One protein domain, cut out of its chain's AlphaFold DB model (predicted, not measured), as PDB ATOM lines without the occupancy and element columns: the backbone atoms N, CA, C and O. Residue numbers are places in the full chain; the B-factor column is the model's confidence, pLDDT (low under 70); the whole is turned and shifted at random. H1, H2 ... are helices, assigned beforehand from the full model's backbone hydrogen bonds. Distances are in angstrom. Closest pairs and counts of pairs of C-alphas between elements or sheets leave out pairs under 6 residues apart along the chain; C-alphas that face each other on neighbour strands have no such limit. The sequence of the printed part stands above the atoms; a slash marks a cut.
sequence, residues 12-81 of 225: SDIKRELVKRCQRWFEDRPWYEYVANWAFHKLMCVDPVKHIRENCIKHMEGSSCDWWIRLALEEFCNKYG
ATOM      1  N   SER A  12     288.775 221.867 215.269       78.06
ATOM      2  CA  SER A  12     288.547 221.543 216.673       78.06
ATOM      3  C   SER A  12     289.628 222.129 217.591       78.06
ATOM      4  O   SER A  12     289.315 222.496 218.728       78.06
ATOM      5  N   ASP A  13     290.851 222.319 217.089       82.12
ATOM      6  CA  ASP A  13     291.970 222.876 217.852       82.12
ATOM      7  C   ASP A  13     291.839 224.381 218.065       82.12
ATOM      8  O   ASP A  13     291.990 224.854 219.191       82.12
ATOM      9  N   ILE A  14     291.482 225.134 217.016       78.56
ATOM     10  CA  ILE A  14     291.289 226.592 217.109       78.56
ATOM     11  C   ILE A  14     290.222 226.903 218.155       78.56
ATOM     12  O   ILE A  14     290.414 227.758 219.017       78.56
ATOM     13  N   LYS A  15     289.108 226.165 218.114       80.81
ATOM     14  CA  LYS A  15     288.009 226.335 219.066       80.81
ATOM     15  C   LYS A  15     288.452 226.047 220.497       80.81
ATOM     16  O   LYS A  15     288.227 226.871 221.383       80.81
ATOM     17  N   ARG A  16     289.053 224.876 220.733       83.38
ATOM     18  CA  ARG A  16     289.479 224.459 222.075       83.38
ATOM     19  C   ARG A  16     290.455 225.470 222.666       83.38
ATOM     20  O   ARG A  16     290.342 225.814 223.839       83.38
ATOM     21  N   GLU A  17     291.361 225.974 221.840       82.62
ATOM     22  CA  GLU A  17     292.404 226.877 222.297       82.62
ATOM     23  C   GLU A  17     291.911 228.306 222.508       82.62
ATOM     24  O   GLU A  17     292.349 228.966 223.451       82.62
ATOM     25  N   LEU A  18     290.935 228.760 221.718       82.62
ATOM     26  CA  LEU A  18     290.267 230.040 221.943       82.62
ATOM     27  C   LEU A  18     289.522 230.045 223.279       82.62
ATOM     28  O   LEU A  18     289.726 230.950 224.086       82.62
ATOM     29  N   VAL A  19     288.754 228.987 223.563       82.38
ATOM     30  CA  VAL A  19     288.067 228.817 224.855       82.38
ATOM     31  C   VAL A  19     289.077 228.781 225.998       82.38
ATOM     32  O   VAL A  19     288.942 229.527 226.964       82.38
ATOM     33  N   LYS A  20     290.120 227.954 225.879       85.69
ATOM     34  CA  LYS A  20     291.123 227.770 226.932       85.69
ATOM     35  C   LYS A  20     291.898 229.051 227.228       85.69
ATOM     36  O   LYS A  20     292.131 229.358 228.392       85.69
ATOM     37  N   ARG A  21     292.299 229.804 226.200       85.50
ATOM     38  CA  ARG A  21     293.027 231.069 226.380       85.50
ATOM     39  C   ARG A  21     292.136 232.166 226.933       85.50
ATOM     40  O   ARG A  21     292.589 232.870 227.821       85.50
ATOM     41  N   CYS A  22     290.895 232.282 226.466       82.56
ATOM     42  CA  CYS A  22     289.942 233.223 227.050       82.56
ATOM     43  C   CYS A  22     289.654 232.895 228.521       82.56
ATOM     44  O   CYS A  22     289.685 233.786 229.362       82.56
ATOM     45  N   GLN A  23     289.452 231.617 228.852       81.62
ATOM     46  CA  GLN A  23     289.209 231.195 230.230       81.62
ATOM     47  C   GLN A  23     290.436 231.416 231.125       81.62
ATOM     48  O   GLN A  23     290.310 231.966 232.210       81.62
ATOM     49  N   ARG A  24     291.639 231.054 230.668       84.69
ATOM     50  CA  ARG A  24     292.864 231.276 231.446       84.69
ATOM     51  C   ARG A  24     293.166 232.766 231.626       84.69
ATOM     52  O   ARG A  24     293.541 233.186 232.710       84.69
ATOM     53  N   TRP A  25     292.936 233.574 230.589       81.50
ATOM     54  CA  TRP A  25     293.051 235.033 230.677       81.50
ATOM     55  C   TRP A  25     292.113 235.617 231.741       81.50
ATOM     56  O   TRP A  25     292.462 236.594 232.397       81.50
ATOM     57  N   PHE A  26     290.948 234.998 231.940       73.25
ATOM     58  CA  PHE A  26     290.014 235.359 232.999       73.25
ATOM     59  C   PHE A  26     290.513 234.941 234.388       73.25
ATOM     60  O   PHE A  26     290.466 235.739 235.318       73.25
ATOM     61  N   GLU A  27     290.992 233.704 234.529       79.69
ATOM     62  CA  GLU A  27     291.461 233.151 235.808       79.69
ATOM     63  C   GLU A  27     292.718 233.866 236.340       79.69
ATOM     64  O   GLU A  27     292.854 234.033 237.551       79.69
ATOM     65  N   ASP A  28     293.602 234.336 235.455       83.31
ATOM     66  CA  ASP A  28     294.870 234.973 235.835       83.31
ATOM     67  C   ASP A  28     294.734 236.465 236.213       83.31
ATOM     68  O   ASP A  28     295.646 237.048 236.809       83.31
ATOM     69  N   ARG A  29     293.618 237.128 235.874       78.12
ATOM     70  CA  ARG A  29     293.429 238.564 236.143       78.12
ATOM     71  C   ARG A  29     292.912 238.794 237.567       78.12
ATOM     72  O   ARG A  29     291.974 238.134 238.011       78.12
ATOM     73  N   PRO A  30     293.455 239.782 238.300       81.75
ATOM     74  CA  PRO A  30     292.951 240.097 239.625       81.75
ATOM     75  C   PRO A  30     291.524 240.665 239.553       81.75
ATOM     76  O   PRO A  30     291.193 241.473 238.685       81.75
ATOM     77  N   TRP A  31     290.684 240.274 240.514       78.50
ATOM     78  CA  TRP A  31     289.237 240.546 240.533       78.50
ATOM     79  C   TRP A  31     288.841 242.032 240.391       78.50
ATOM     80  O   TRP A  31     287.736 242.327 239.947       78.50
ATOM     81  N   TYR A  32     289.706 242.988 240.738       77.12
ATOM     82  CA  TYR A  32     289.404 244.416 240.581       77.12
ATOM     83  C   TYR A  32     289.433 244.872 239.114       77.12
ATOM     84  O   TYR A  32     288.673 245.759 238.730       77.12
ATOM     85  N   GLU A  33     290.257 244.241 238.270       76.00
ATOM     86  CA  GLU A  33     290.232 244.485 236.826       76.00
ATOM     87  C   GLU A  33     288.969 243.920 236.185       76.00
ATOM     88  O   GLU A  33     288.483 244.473 235.201       76.00
ATOM     89  N   TYR A  34     288.405 242.860 236.769       70.56
ATOM     90  CA  TYR A  34     287.118 242.329 236.342       70.56
ATOM     91  C   TYR A  34     286.013 243.373 236.518       70.56
ATOM     92  O   TYR A  34     285.278 243.655 235.577       70.56
ATOM     93  N   VAL A  35     285.956 244.017 237.688       74.12
ATOM     94  CA  VAL A  35     284.978 245.074 237.985       74.12
ATOM     95  C   VAL A  35     285.176 246.288 237.077       74.12
ATOM     96  O   VAL A  35     284.201 246.824 236.559       74.12
ATOM     97  N   ALA A  36     286.424 246.700 236.835       75.31
ATOM     98  CA  ALA A  36     286.715 247.809 235.932       75.31
ATOM     99  C   ALA A  36     286.322 247.481 234.479       75.31
ATOM    100  O   ALA A  36     285.606 248.252 233.851       75.31
ATOM    101  N   ASN A  37     286.729 246.328 233.943       69.56
ATOM    102  CA  ASN A  37     286.401 245.947 232.565       69.56
ATOM    103  C   ASN A  37     284.904 245.687 232.367       69.56
ATOM    104  O   ASN A  37     284.377 246.027 231.308       69.56
ATOM    105  N   TRP A  38     284.221 245.157 233.385       68.44
ATOM    106  CA  TRP A  38     282.764 245.050 233.409       68.44
ATOM    107  C   TRP A  38     282.106 246.436 233.372       68.44
ATOM    108  O   TRP A  38     281.246 246.678 232.532       68.44
ATOM    109  N   ALA A  39     282.580 247.385 234.187       72.38
ATOM    110  CA  ALA A  39     282.080 248.761 234.191       72.38
ATOM    111  C   ALA A  39     282.335 249.511 232.869       72.38
ATOM    112  O   ALA A  39     281.563 250.394 232.503       72.38
ATOM    113  N   PHE A  40     283.399 249.164 232.141       70.25
ATOM    114  CA  PHE A  40     283.756 249.793 230.866       70.25
ATOM    115  C   PHE A  40     283.296 249.021 229.626       70.25
ATOM    116  O   PHE A  40     283.687 249.406 228.523       70.25
ATOM    117  N   HIS A  41     282.502 247.952 229.777       60.25
ATOM    118  CA  HIS A  41     282.007 247.149 228.649       60.25
ATOM    119  C   HIS A  41     283.139 246.682 227.703       60.25
ATOM    120  O   HIS A  41     282.961 246.487 226.499       60.25
ATOM    121  N   LYS A  42     284.364 246.525 228.225       61.66
ATOM    122  CA  LYS A  42     285.503 246.096 227.408       61.66
ATOM    123  C   LYS A  42     285.485 244.579 227.300       61.66
ATOM    124  O   LYS A  42     285.643 243.875 228.295       61.66
ATOM    125  N   LEU A  43     285.303 244.087 226.072       58.62
ATOM    126  CA  LEU A  43     285.288 242.658 225.753       58.62
ATOM    127  C   LEU A  43     286.510 241.939 226.334       58.62
ATOM    128  O   LEU A  43     287.650 242.209 225.959       58.62
ATOM    129  N   MET A  44     286.241 240.936 227.164       67.44
ATOM    130  CA  MET A  44     287.236 240.143 227.896       67.44
ATOM    131  C   MET A  44     288.046 239.170 227.005       67.44
ATOM    132  O   MET A  44     288.840 238.390 227.511       67.44
ATOM    133  N   CYS A  45     287.873 239.196 225.676       76.94
ATOM    134  CA  CYS A  45     288.562 238.289 224.742       76.94
ATOM    135  C   CYS A  45     289.241 238.983 223.551       76.94
ATOM    136  O   CYS A  45     289.713 238.291 222.651       76.94
ATOM    137  N   VAL A  46     289.345 240.317 223.514       80.56
ATOM    138  CA  VAL A  46     289.944 241.011 222.351       80.56
ATOM    139  C   VAL A  46     291.410 240.622 222.149       80.56
ATOM    140  O   VAL A  46     291.795 240.250 221.038       80.56
ATOM    141  N   ASP A  47     292.219 240.644 223.211       83.31
ATOM    142  CA  ASP A  47     293.652 240.343 223.108       83.31
ATOM    143  C   ASP A  47     293.928 238.870 222.745       83.31
ATOM    144  O   ASP A  47     294.691 238.630 221.801       83.31
ATOM    145  N   PRO A  48     293.291 237.865 223.392       84.19
ATOM    146  CA  PRO A  48     293.420 236.470 222.978       84.19
ATOM    147  C   PRO A  48     293.008 236.237 221.521       84.19
ATOM    148  O   PRO A  48     293.719 235.548 220.791       84.19
ATOM    149  N   VAL A  49     291.893 236.830 221.079       85.88
ATOM    150  CA  VAL A  49     291.400 236.694 219.699       85.88
ATOM    151  C   VAL A  49     292.391 237.300 218.710       85.88
ATOM    152  O   VAL A  49     292.708 236.667 217.702       85.88
ATOM    153  N   LYS A  50     292.936 238.486 219.008       87.06
ATOM    154  CA  LYS A  50     293.956 239.131 218.174       87.06
ATOM    155  C   LYS A  50     295.208 238.263 218.049       87.06
ATOM    156  O   LYS A  50     295.694 238.045 216.943       87.06
ATOM    157  N   HIS A  51     295.681 237.700 219.157       87.62
ATOM    158  CA  HIS A  51     296.854 236.829 219.157       87.62
ATOM    159  C   HIS A  51     296.620 235.514 218.390       87.62
ATOM    160  O   HIS A  51     297.493 235.051 217.653       87.62
ATOM    161  N   ILE A  52     295.435 234.909 218.529       86.88
ATOM    162  CA  ILE A  52     295.052 233.715 217.761       86.88
ATOM    163  C   ILE A  52     295.010 234.042 216.270       86.88
ATOM    164  O   ILE A  52     295.555 233.280 215.476       86.88
ATOM    165  N   ARG A  53     294.438 235.191 215.896       88.56
ATOM    166  CA  ARG A  53     294.396 235.675 214.512       88.56
ATOM    167  C   ARG A  53     295.790 235.835 213.918       88.56
ATOM    168  O   ARG A  53     296.062 235.286 212.856       88.56
ATOM    169  N   GLU A  54     296.685 236.525 214.618       90.00
ATOM    170  CA  GLU A  54     298.069 236.733 214.174       90.00
ATOM    171  C   GLU A  54     298.821 235.415 213.967       90.00
ATOM    172  O   GLU A  54     299.580 235.285 213.010       90.00
ATOM    173  N   ASN A  55     298.606 234.414 214.826       87.25
ATOM    174  CA  ASN A  55     299.236 233.104 214.656       87.25
ATOM    175  C   ASN A  55     298.589 232.277 213.546       87.25
ATOM    176  O   ASN A  55     299.280 231.594 212.800       87.25
ATOM    177  N   CYS A  56     297.275 232.352 213.405       87.75
ATOM    178  CA  CYS A  56     296.544 231.598 212.404       87.75
ATOM    179  C   CYS A  56     296.842 232.097 210.971       87.75
ATOM    180  O   CYS A  56     297.056 231.272 210.084       87.75
ATOM    181  N   ILE A  57     297.023 233.410 210.763       89.50
ATOM    182  CA  ILE A  57     297.460 233.986 209.471       89.50
ATOM    183  C   ILE A  57     298.887 233.546 209.081       89.50
ATOM    184  O   ILE A  57     299.214 233.496 207.899       89.50
ATOM    185  N   LYS A  58     299.753 233.178 210.039       91.06
ATOM    186  CA  LYS A  58     301.101 232.651 209.729       91.06
ATOM    187  C   LYS A  58     301.075 231.246 209.124       91.06
ATOM    188  O   LYS A  58     302.058 230.837 208.514       91.06
ATOM    189  N   HIS A  59     299.988 230.501 209.326       87.00
ATOM    190  CA  HIS A  59     299.884 229.096 208.931       87.00
ATOM    191  C   HIS A  59     298.841 228.842 207.838       87.00
ATOM    192  O   HIS A  59     298.893 227.797 207.194       87.00
ATOM    193  N   MET A  60     297.900 229.765 207.625       85.38
ATOM    194  CA  MET A  60     296.808 229.625 206.661       85.38
ATOM    195  C   MET A  60     296.507 230.949 205.962       85.38
ATOM    196  O   MET A  60     296.853 232.024 206.444       85.38
ATOM    197  N   GLU A  61     295.785 230.871 204.846       88.44
ATOM    198  CA  GLU A  61     295.252 232.045 204.165       88.44
ATOM    199  C   GLU A  61     294.320 232.841 205.101       88.44
ATOM    200  O   GLU A  61     293.456 232.274 205.783       88.44
ATOM    201  N   GLY A  62     294.494 234.166 205.147       85.12
ATOM    202  CA  GLY A  62     293.822 235.024 206.131       85.12
ATOM    203  C   GLY A  62     292.291 234.951 206.084       85.12
ATOM    204  O   GLY A  62     291.645 235.024 207.126       85.12
ATOM    205  N   SER A  63     291.715 234.714 204.904       83.69
ATOM    206  CA  SER A  63     290.269 234.543 204.703       83.69
ATOM    207  C   SER A  63     289.714 233.313 205.433       83.69
ATOM    208  O   SER A  63     288.700 233.403 206.127       83.69
ATOM    209  N   SER A  64     290.405 232.176 205.323       85.06
ATOM    210  CA  SER A  64     290.044 230.934 206.012       85.06
ATOM    211  C   SER A  64     290.192 231.094 207.521       85.06
ATOM    212  O   SER A  64     289.320 230.684 208.285       85.06
ATOM    213  N   CYS A  65     291.272 231.744 207.947       86.38
ATOM    214  CA  CYS A  65     291.538 232.022 209.349       86.38
ATOM    215  C   CYS A  65     290.438 232.875 210.005       86.38
ATOM    216  O   CYS A  65     289.877 232.493 211.036       86.38
ATOM    217  N   ASP A  66     290.088 234.002 209.379       85.81
ATOM    218  CA  ASP A  66     289.048 234.906 209.874       85.81
ATOM    219  C   ASP A  66     287.680 234.211 209.929       85.81
ATOM    220  O   ASP A  66     286.912 234.417 210.873       85.81
ATOM    221  N   TRP A  67     287.384 233.336 208.961       85.25
ATOM    222  CA  TRP A  67     286.161 232.537 208.970       85.25
ATOM    223  C   TRP A  67     286.109 231.548 210.145       85.25
ATOM    224  O   TRP A  67     285.091 231.464 210.833       85.25
ATOM    225  N   TRP A  68     287.206 230.842 210.435       85.38
ATOM    226  CA  TRP A  68     287.265 229.912 211.568       85.38
ATOM    227  C   TRP A  68     287.152 230.613 212.919       85.38
ATOM    228  O   TRP A  68     286.431 230.140 213.799       85.38
ATOM    229  N   ILE A  69     287.834 231.749 213.079       86.88
ATOM    230  CA  ILE A  69     287.783 232.550 214.307       86.88
ATOM    231  C   ILE A  69     286.357 233.038 214.556       86.88
ATOM    232  O   ILE A  69     285.863 232.925 215.674       86.88
ATOM    233  N   ARG A  70     285.659 233.495 213.513       84.88
ATOM    234  CA  ARG A  70     284.238 233.855 213.604       84.88
ATOM    235  C   ARG A  70     283.361 232.710 214.047       84.88
ATOM    236  O   ARG A  70     282.574 232.892 214.961       84.88
ATOM    237  N   LEU A  71     283.507 231.549 213.419       85.38
ATOM    238  CA  LEU A  71     282.681 230.394 213.744       85.38
ATOM    239  C   LEU A  71     282.895 229.952 215.201       85.38
ATOM    240  O   LEU A  71     281.944 229.609 215.896       85.38
ATOM    241  N   ALA A  72     284.141 230.007 215.682       86.44
ATOM    242  CA  ALA A  72     284.467 229.731 217.079       86.44
ATOM    243  C   ALA A  72     283.878 230.782 218.035       86.44
ATOM    244  O   ALA A  72     283.377 230.426 219.101       86.44
ATOM    245  N   LEU A  73     283.917 232.061 217.653       85.69
ATOM    246  CA  LEU A  73     283.358 233.170 218.426       85.69
ATOM    247  C   LEU A  73     281.834 233.137 218.487       85.69
ATOM    248  O   LEU A  73     281.275 233.354 219.552       85.69
ATOM    249  N   GLU A  74     281.163 232.841 217.379       85.81
ATOM    250  CA  GLU A  74     279.708 232.711 217.313       85.81
ATOM    251  C   GLU A  74     279.227 231.564 218.203       85.81
ATOM    252  O   GLU A  74     278.292 231.724 218.982       85.81
ATOM    253  N   GLU A  75     279.913 230.421 218.167       84.00
ATOM    254  CA  GLU A  75     279.580 229.292 219.031       84.00
ATOM    255  C   GLU A  75     279.865 229.588 220.513       84.00
ATOM    256  O   GLU A  75     279.071 229.228 221.385       84.00
ATOM    257  N   PHE A  76     280.966 230.285 220.806       84.19
ATOM    258  CA  PHE A  76     281.261 230.775 222.152       84.19
ATOM    259  C   PHE A  76     280.166 231.727 222.642       84.19
ATOM    260  O   PHE A  76     279.661 231.573 223.750       84.19
ATOM    261  N   CYS A  77     279.746 232.659 221.794       85.44
ATOM    262  CA  CYS A  77     278.695 233.622 222.079       85.44
ATOM    263  C   CYS A  77     277.322 232.981 222.257       85.44
ATOM    264  O   CYS A  77     276.603 233.339 223.179       85.44
ATOM    265  N   ASN A  78     276.973 231.975 221.461       85.75
ATOM    266  CA  ASN A  78     275.734 231.230 221.669       85.75
ATOM    267  C   ASN A  78     275.736 230.469 223.000       85.75
ATOM    268  O   ASN A  78     274.686 230.298 223.612       85.75
ATOM    269  N   LYS A  79     276.905 230.014 223.465       84.56
ATOM    270  CA  LYS A  79     277.023 229.257 224.715       84.56
ATOM    271  C   LYS A  79     277.141 230.140 225.960       84.56
ATOM    272  O   LYS A  79     276.668 229.743 227.020       84.56
ATOM    273  N   TYR A  80     277.792 231.294 225.848       80.75
ATOM    274  CA  TYR A  80     278.142 232.151 226.983       80.75
ATOM    275  C   TYR A  80     277.615 233.589 226.859       80.75
ATOM    276  O   TYR A  80     277.978 234.438 227.666       80.75
ATOM    277  N   GLY A  81     276.767 233.888 225.875       77.00
ATOM    278  CA  GLY A  81     276.347 235.250 225.524       77.00
ATOM    279  C   GLY A  81     275.639 236.029 226.632       77.00
ATOM    280  O   GLY A  81     275.649 237.251 226.599       77.00
TER     281      GLY A  81
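Overview. This is residues 12 to 81 of the 225 residues of an uncharacterized protein of Caenorhabditis remanei (UniProt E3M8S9). The longest helix, H4, folds back beside H3 as a helical hairpin, and H1 packs on both, the centres of the three making a triangle; H1 runs beside H3 but is steeply tilted to H4. The short helix H2 lies beyond one end of this three-helix body, where residues 27 to 33 and 35 to 41 stick out. The printed part has 70 residues, with four named helices in the order H1, H2, H3, H4 and no named strand; the class is all helix. The whole is only just compact, close to loose, with a radius of gyration of the C-alphas of 13.0 A, and its elongated outline spans 39 by 24 by 19 A.

Arrangement. H4, residues 62 to 80, touches H3, residues 46 to 57, with its residues 62 to 69 alone. Their closest C-alphas, those of Cys 56 and Cys 65, are 5.9 A apart. This hairpin has a shallow tilt of 34 degrees, only just short of steep, and its helices run opposite ways. H4 also touches H1, residues 12 to 27, through residues 68 to 76 of H4 and 14 to 19 of H1 alone. The closest C-alphas there, those of Lys 15 and Ala 72, are 5.3 A apart, and the two helices run the same way at a steep tilt of 57 degrees. H1 touches H3 through residues 18 to 25 of H1 and 48 to 52 of H3 alone, with the C-alphas of Cys 22 and Pro 48 closest at 6.3 A. H1 and H3 run opposite ways at a shallow tilt of 30 degrees. With two of these three touching pairs at a shallow tilt, the helix packing is mostly aligned, but only just. H2, residues 31 to 39, touches no helix: it is apart from H3 and H4, and only just apart from H1, with a closest C-alpha distance of 8.3 A. In H1, H2, H3 and H4, every backbone O i to N i+4 pair is within hydrogen-bond range.

Along the chain. H4 has 19 residues and measures 26.2 A from C-alpha 62 to C-alpha 80, which is at (278.142, 232.151, 226.983). H3 has 12 residues and measures 16.5 A, beginning with C-alpha 46 at (289.944, 241.011, 222.351). H1 has 16 residues and measures 22.6 A, beginning with C-alpha 12 at (288.547, 221.543, 216.673). H2 has 9 residues and measures 12.6 A.

Size, cuts and confidence. The two C-alphas farthest apart, those of Tyr 32 and Glu 61, are 38.9 A apart. The body without the stretches that stand free has 56 residues and spans 34 by 20 by 19 A. The links H1 to H2 and H3 to H4 are tight, and the link H2 to H3 is short, with 6 residues. The printed part has no cut. The mean pLDDT of the printed part is 81.3, and residues 37 to 38 and 41 to 44 are under 70.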